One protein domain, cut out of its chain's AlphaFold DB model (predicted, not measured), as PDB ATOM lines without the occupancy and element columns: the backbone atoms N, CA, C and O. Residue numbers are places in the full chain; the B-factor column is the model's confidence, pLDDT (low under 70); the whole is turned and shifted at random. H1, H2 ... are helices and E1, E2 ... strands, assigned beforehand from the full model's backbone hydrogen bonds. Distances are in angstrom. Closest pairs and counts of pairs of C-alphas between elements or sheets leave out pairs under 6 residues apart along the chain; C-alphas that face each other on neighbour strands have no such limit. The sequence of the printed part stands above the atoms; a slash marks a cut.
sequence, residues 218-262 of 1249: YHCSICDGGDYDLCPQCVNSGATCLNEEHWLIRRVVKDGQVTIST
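AT A GLANCE: This is residues 218 to 262 of the 1249 residues of an uncharacterized protein of Aspergillus saccharolyticus JOP 1030-1 (UniProt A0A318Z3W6). Two strand hairpins join into one small sheet that curls like part of a barrel: E1 and E2 lie near the middle, and E3 runs from beside E1 out to E4, so that the tip of the second hairpin, residues 253 to 258, sticks out at one end. The short helix H1 and the long loop of residues 237 to 248 lie toward the other end. The printed part has 45 residues, under half of them in named elements, with four named strands and one named helix in the order E1, E2, H1, E3, E4; the sheet order is E2, E1, E3, E4, antiparallel throughout, and the class is mixed, helices and strands. It is only just compact, close to loose, with a radius of gyration of the C-alphas of 10.9 A, and it spans 31 by 24 by 17 A.

IN THESE COORDINATES: Find C-alpha 218 at (-54.530, 109.760, 6.263); from there E1 runs over residues 218 to 220, 7.0 A. E2 is residues 228 to 230, also 7.0 A. Next comes H1, residues 232 to 236, 5.9 A. Look for C-alpha 249 at (-55.488, 106.639, 10.562), where E3 begins its 16.3 A to residue 254. E4, residues 257 to 259, 5.8 A, ends at C-alpha 259, (-52.713, 96.946, 3.262).

HOW THE PARTS SIT: Start with the hairpin E1 and E2, antiparallel at 156 degrees, where N 218 and O 230 are 2.8 A apart, within hydrogen-bond range. On E1's other side is E3, antiparallel at 127 degrees, with N 219 and O 249 within range at 2.9 A. The pairing of E3 is staggered: residues 249 to 250 pair with E1, and residues 252 to 254 with E4. In the hairpin E3 and E4, antiparallel at 136 degrees, N 257 and O 254 are 2.8 A apart. E4 is apart from E1, E2 and H1. E2, H1 and E3 form a split strand-helix-strand unit, two strands that follow each other among the strands of the sheet with a helix between them along the chain and E1 between them in the sheet; its crossover is right-handed. H1 is not on the sheet, but only just, with 4 pairs of C-alphas within 10 A; the closest C-alphas of E1 and H1, those of Tyr 218 and Pro 232, are 6.9 A apart. In H1 every O i to N i+4 pair is within hydrogen-bond range.

THE WHOLE: The two C-alphas farthest apart, those of Glu 245 and Asp 255, are 32.0 A apart. The printed part has no cut, and the link from H1 to E3, 12 residues, is long. Look at the B-factor column: the mean pLDDT of the printed part is 70.5, and residues 225 to 226, 243 to 245 and 253 to 262 are under 70.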
ATOM      1  N   TYR A 218     -54.068 109.680   4.880       84.44
ATOM      2  CA  TYR A 218     -54.530 109.760   6.263       84.44
ATOM      3  C   TYR A 218     -56.053 109.836   6.285       84.44
ATOM      4  O   TYR A 218     -56.632 110.835   5.865       84.44
ATOM      5  N   HIS A 219     -56.678 108.777   6.782       86.25
ATOM      6  CA  HIS A 219     -58.114 108.553   6.704       86.25
ATOM      7  C   HIS A 219     -58.830 108.894   8.014       86.25
ATOM      8  O   HIS A 219     -58.371 108.504   9.090       86.25
ATOM      9  N   CYS A 220     -59.992 109.541   7.934       82.75
ATOM     10  CA  CYS A 220     -60.908 109.713   9.059       82.75
ATOM     11  C   CYS A 220     -62.193 108.902   8.846       82.75
ATOM     12  O   CYS A 220     -63.051 109.284   8.054       82.75
ATOM     13  N   SER A 221     -62.382 107.845   9.638       73.62
ATOM     14  CA  SER A 221     -63.573 106.980   9.592       73.62
ATOM     15  C   SER A 221     -64.846 107.607  10.187       73.62
ATOM     16  O   SER A 221     -65.848 106.918  10.341       73.62
ATOM     17  N   ILE A 222     -64.810 108.892  10.565       73.75
ATOM     18  CA  ILE A 222     -65.922 109.624  11.202       73.75
ATOM     19  C   ILE A 222     -66.467 110.727  10.272       73.75
ATOM     20  O   ILE A 222     -67.646 111.071  10.328       73.75
ATOM     21  N   CYS A 223     -65.631 111.293   9.396       72.75
ATOM     22  CA  CYS A 223     -66.018 112.396   8.513       72.75
ATOM     23  C   CYS A 223     -66.544 111.908   7.153       72.75
ATOM     24  O   CYS A 223     -66.128 110.871   6.648       72.75
ATOM     25  N   ASP A 224     -67.473 112.678   6.572       71.44
ATOM     26  CA  ASP A 224     -68.109 112.455   5.254       71.44
ATOM     27  C   ASP A 224     -68.662 111.026   5.019       71.44
ATOM     28  O   ASP A 224     -68.725 110.539   3.896       71.44
ATOM     29  N   GLY A 225     -69.082 110.349   6.098       61.16
ATOM     30  CA  GLY A 225     -69.590 108.970   6.066       61.16
ATOM     31  C   GLY A 225     -68.525 107.879   6.234       61.16
ATOM     32  O   GLY A 225     -68.831 106.711   6.014       61.16
ATOM     33  N   GLY A 226     -67.301 108.243   6.629       64.88
ATOM     34  CA  GLY A 226     -66.150 107.338   6.681       64.88
ATOM     35  C   GLY A 226     -65.358 107.298   5.370       64.88
ATOM     36  O   GLY A 226     -64.774 106.269   5.049       64.88
ATOM     37  N   ASP A 227     -65.363 108.405   4.619       70.75
ATOM     38  CA  ASP A 227     -64.772 108.564   3.277       70.75
ATOM     39  C   ASP A 227     -64.054 109.932   3.172       70.75
ATOM     40  O   ASP A 227     -64.303 110.752   2.285       70.75
ATOM     41  N   TYR A 228     -63.218 110.237   4.174       83.62
ATOM     42  CA  TYR A 228     -62.484 111.503   4.270       83.62
ATOM     43  C   TYR A 228     -60.976 111.262   4.390       83.62
ATOM     44  O   TYR A 228     -60.481 110.891   5.458       83.62
ATOM     45  N   ASP A 229     -60.251 111.531   3.306       89.31
ATOM     46  CA  ASP A 229     -58.824 111.267   3.156       89.31
ATOM     47  C   ASP A 229     -58.001 112.548   2.962       89.31
ATOM     48  O   ASP A 229     -58.361 113.480   2.238       89.31
ATOM     49  N   LEU A 230     -56.836 112.584   3.606       86.00
ATOM     50  CA  LEU A 230     -55.866 113.671   3.513       86.00
ATOM     51  C   LEU A 230     -54.519 113.152   3.017       86.00
ATOM     52  O   LEU A 230     -54.013 112.130   3.480       86.00
ATOM     53  N   CYS A 231     -53.891 113.884   2.096       87.81
ATOM     54  CA  CYS A 231     -52.529 113.559   1.676       87.81
ATOM     55  C   CYS A 231     -51.503 113.931   2.774       87.81
ATOM     56  O   CYS A 231     -51.733 114.887   3.527       87.81
ATOM     57  N   PRO A 232     -50.336 113.257   2.839       82.88
ATOM     58  CA  PRO A 232     -49.314 113.527   3.855       82.88
ATOM     59  C   PRO A 232     -48.819 114.978   3.858       82.88
ATOM     60  O   PRO A 232     -48.463 115.505   4.907       82.88
ATOM     61  N   GLN A 233     -48.834 115.662   2.706       81.06
ATOM     62  CA  GLN A 233     -48.474 117.082   2.615       81.06
ATOM     63  C   GLN A 233     -49.454 117.974   3.390       81.06
ATOM     64  O   GLN A 233     -49.013 118.863   4.114       81.06
ATOM     65  N   CYS A 234     -50.763 117.710   3.299       81.25
ATOM     66  CA  CYS A 234     -51.768 118.439   4.070       81.25
ATOM     67  C   CYS A 234     -51.608 118.178   5.575       81.25
ATOM     68  O   CYS A 234     -51.568 119.130   6.353       81.25
ATOM     69  N   VAL A 235     -51.468 116.918   5.995       82.25
ATOM     70  CA  VAL A 235     -51.322 116.581   7.425       82.25
ATOM     71  C   VAL A 235     -50.042 117.189   8.009       82.25
ATOM     72  O   VAL A 235     -50.085 117.818   9.066       82.25
ATOM     73  N   ASN A 236     -48.922 117.127   7.281       77.62
ATOM     74  CA  ASN A 236     -47.668 117.765   7.691       77.62
ATOM     75  C   ASN A 236     -47.731 119.305   7.690       77.62
ATOM     76  O   ASN A 236     -46.992 119.932   8.446       77.62
ATOM     77  N   SER A 237     -48.632 119.927   6.915       73.38
ATOM     78  CA  SER A 237     -48.930 121.366   7.008       73.38
ATOM     79  C   SER A 237     -49.930 121.720   8.123       73.38
ATOM     80  O   SER A 237     -50.473 122.823   8.123       73.38
ATOM     81  N   GLY A 238     -50.225 120.794   9.042       70.50
ATOM     82  CA  GLY A 238     -51.163 120.998  10.151       70.50
ATOM     83  C   GLY A 238     -52.641 120.826   9.784       70.50
ATOM     84  O   GLY A 238     -53.502 121.294  10.522       70.50
ATOM     85  N   ALA A 239     -52.970 120.189   8.655       72.31
ATOM     86  CA  ALA A 239     -54.362 119.921   8.306       72.31
ATOM     87  C   ALA A 239     -54.910 118.683   9.027       72.31
ATOM     88  O   ALA A 239     -54.534 117.549   8.733       72.31
ATOM     89  N   THR A 240     -55.874 118.926   9.903       80.12
ATOM     90  CA  THR A 240     -56.832 117.954  10.435       80.12
ATOM     91  C   THR A 240     -58.014 117.756   9.471       80.12
ATOM     92  O   THR A 240     -58.101 118.409   8.421       80.12
ATOM     93  N   CYS A 241     -58.920 116.833   9.816       76.25
ATOM     94  CA  CYS A 241     -60.220 116.688   9.152       76.25
ATOM     95  C   CYS A 241     -61.229 117.745   9.661       76.25
ATOM     96  O   CYS A 241     -60.831 118.786  10.174       76.25
ATOM     97  N   LEU A 242     -62.540 117.503   9.531       73.56
ATOM     98  CA  LEU A 242     -63.583 118.456   9.953       73.56
ATOM     99  C   LEU A 242     -63.652 118.699  11.479       73.56
ATOM    100  O   LEU A 242     -64.375 119.592  11.911       73.56
ATOM    101  N   ASN A 243     -62.919 117.922  12.280       69.88
ATOM    102  CA  ASN A 243     -62.708 118.128  13.712       69.88
ATOM    103  C   ASN A 243     -61.231 117.837  14.048       69.88
ATOM    104  O   ASN A 243     -60.637 116.904  13.499       69.88
ATOM    105  N   GLU A 244     -60.642 118.626  14.946       63.47
ATOM    106  CA  GLU A 244     -59.248 118.495  15.392       63.47
ATOM    107  C   GLU A 244     -59.049 117.388  16.441       63.47
ATOM    108  O   GLU A 244     -57.934 116.901  16.617       63.47
ATOM    109  N   GLU A 245     -60.124 116.951  17.105       65.19
ATOM    110  CA  GLU A 245     -60.091 115.849  18.079       65.19
ATOM    111  C   GLU A 245     -60.172 114.457  17.425       65.19
ATOM    112  O   GLU A 245     -59.850 113.450  18.058       65.19
ATOM    113  N   HIS A 246     -60.585 114.375  16.155       74.44
ATOM    114  CA  HIS A 246     -60.683 113.107  15.430       74.44
ATOM    115  C   HIS A 246     -59.299 112.551  15.083       74.44
ATOM    116  O   HIS A 246     -58.465 113.231  14.482       74.44
ATOM    117  N   TRP A 247     -59.078 111.273  15.383       74.88
ATOM    118  CA  TRP A 247     -57.831 110.596  15.036       74.88
ATOM    119  C   TRP A 247     -57.782 110.284  13.537       74.88
ATOM    120  O   TRP A 247     -58.729 109.740  12.965       74.88
ATOM    121  N   LEU A 248     -56.654 110.615  12.907       76.75
ATOM    122  CA  LEU A 248     -56.354 110.252  11.525       76.75
ATOM    123  C   LEU A 248     -55.590 108.926  11.498       76.75
ATOM    124  O   LEU A 248     -54.544 108.795  12.134       76.75
ATOM    125  N   ILE A 249     -56.097 107.959  10.737       78.88
ATOM    126  CA  ILE A 249     -55.488 106.639  10.562       78.88
ATOM    127  C   ILE A 249     -54.632 106.667   9.296       78.88
ATOM    128  O   ILE A 249     -55.152 106.796   8.186       78.88
ATOM    129  N   ARG A 250     -53.314 106.534   9.458       80.88
ATOM    130  CA  ARG A 250     -52.363 106.418   8.346       80.88
ATOM    131  C   ARG A 250     -52.595 105.099   7.593       80.88
ATOM    132  O   ARG A 250     -52.673 104.039   8.210       80.88
ATOM    133  N   ARG A 251     -52.710 105.157   6.266       76.56
ATOM    134  CA  ARG A 251     -52.932 104.012   5.370       76.56
ATOM    135  C   ARG A 251     -51.980 104.076   4.180       76.56
ATOM    136  O   ARG A 251     -51.681 105.155   3.672       76.56
ATOM    137  N   VAL A 252     -51.532 102.912   3.709       74.25
ATOM    138  CA  VAL A 252     -50.650 102.781   2.540       74.25
ATOM    139  C   VAL A 252     -51.246 101.766   1.568       74.25
ATOM    140  O   VAL A 252     -51.559 100.634   1.941       74.25
ATOM    141  N   VAL A 253     -51.388 102.171   0.309       63.97
ATOM    142  CA  VAL A 253     -51.742 101.277  -0.797       63.97
ATOM    143  C   VAL A 253     -50.456 100.679  -1.368       63.97
ATOM    144  O   VAL A 253     -49.511 101.409  -1.674       63.97
ATOM    145  N   LYS A 254     -50.419  99.354  -1.528       50.47
ATOM    146  CA  LYS A 254     -49.385  98.639  -2.289       50.47
ATOM    147  C   LYS A 254     -50.054  97.771  -3.338       50.47
ATOM    148  O   LYS A 254     -51.028  97.095  -3.032       50.47
ATOM    149  N   ASP A 255     -49.537  97.812  -4.563       47.59
ATOM    150  CA  ASP A 255     -49.894  96.894  -5.655       47.59
ATOM    151  C   ASP A 255     -51.412  96.743  -5.910       47.59
ATOM    152  O   ASP A 255     -51.896  95.700  -6.341       47.59
ATOM    153  N   GLY A 256     -52.181  97.807  -5.644       52.31
ATOM    154  CA  GLY A 256     -53.637  97.834  -5.800       52.31
ATOM    155  C   GLY A 256     -54.447  97.273  -4.623       52.31
ATOM    156  O   GLY A 256     -55.668  97.231  -4.728       52.31
ATOM    157  N   GLN A 257     -53.829  96.891  -3.500       47.25
ATOM    158  CA  GLN A 257     -54.529  96.532  -2.260       47.25
ATOM    159  C   GLN A 257     -54.223  97.510  -1.115       47.25
ATOM    160  O   GLN A 257     -53.079  97.908  -0.868       47.25
ATOM    161  N   VAL A 258     -55.270  97.883  -0.372       52.75
ATOM    162  CA  VAL A 258     -55.155  98.666   0.867       52.75
ATOM    163  C   VAL A 258     -54.632  97.738   1.962       52.75
ATOM    164  O   VAL A 258     -55.374  96.923   2.504       52.75
ATOM    165  N   THR A 259     -53.340  97.833   2.273       44.97
ATOM    166  CA  THR A 259     -52.713  96.946   3.262       44.97
ATOM    167  C   THR A 259     -52.869  97.551   4.655       44.97
ATOM    168  O   THR A 259     -52.268  98.581   4.959       44.97
ATOM    169  N   ILE A 260     -53.677  96.929   5.520       55.28
ATOM    170  CA  ILE A 260     -53.829  97.375   6.912       55.28
ATOM    171  C   ILE A 260     -52.618  96.898   7.722       55.28
ATOM    172  O   ILE A 260     -52.517  95.726   8.082       55.28
ATOM    173  N   SER A 261     -51.703  97.814   8.039       43.94
ATOM    174  CA  SER A 261     -50.584  97.562   8.952       43.94
ATOM    175  C   SER A 261     -50.171  98.834   9.696       43.94
ATOM    176  O   SER A 261     -50.110  99.900   9.091       43.94
ATOM    177  N   THR A 262     -49.830  98.682  10.983       38.75
ATOM    178  CA  THR A 262     -49.380  99.720  11.942       38.75
ATOM    179  C   THR A 262     -50.344 100.884  12.209       38.75
ATOM    180  O   THR A 262     -50.430 101.847  11.455       38.75
TER     181      THR A 262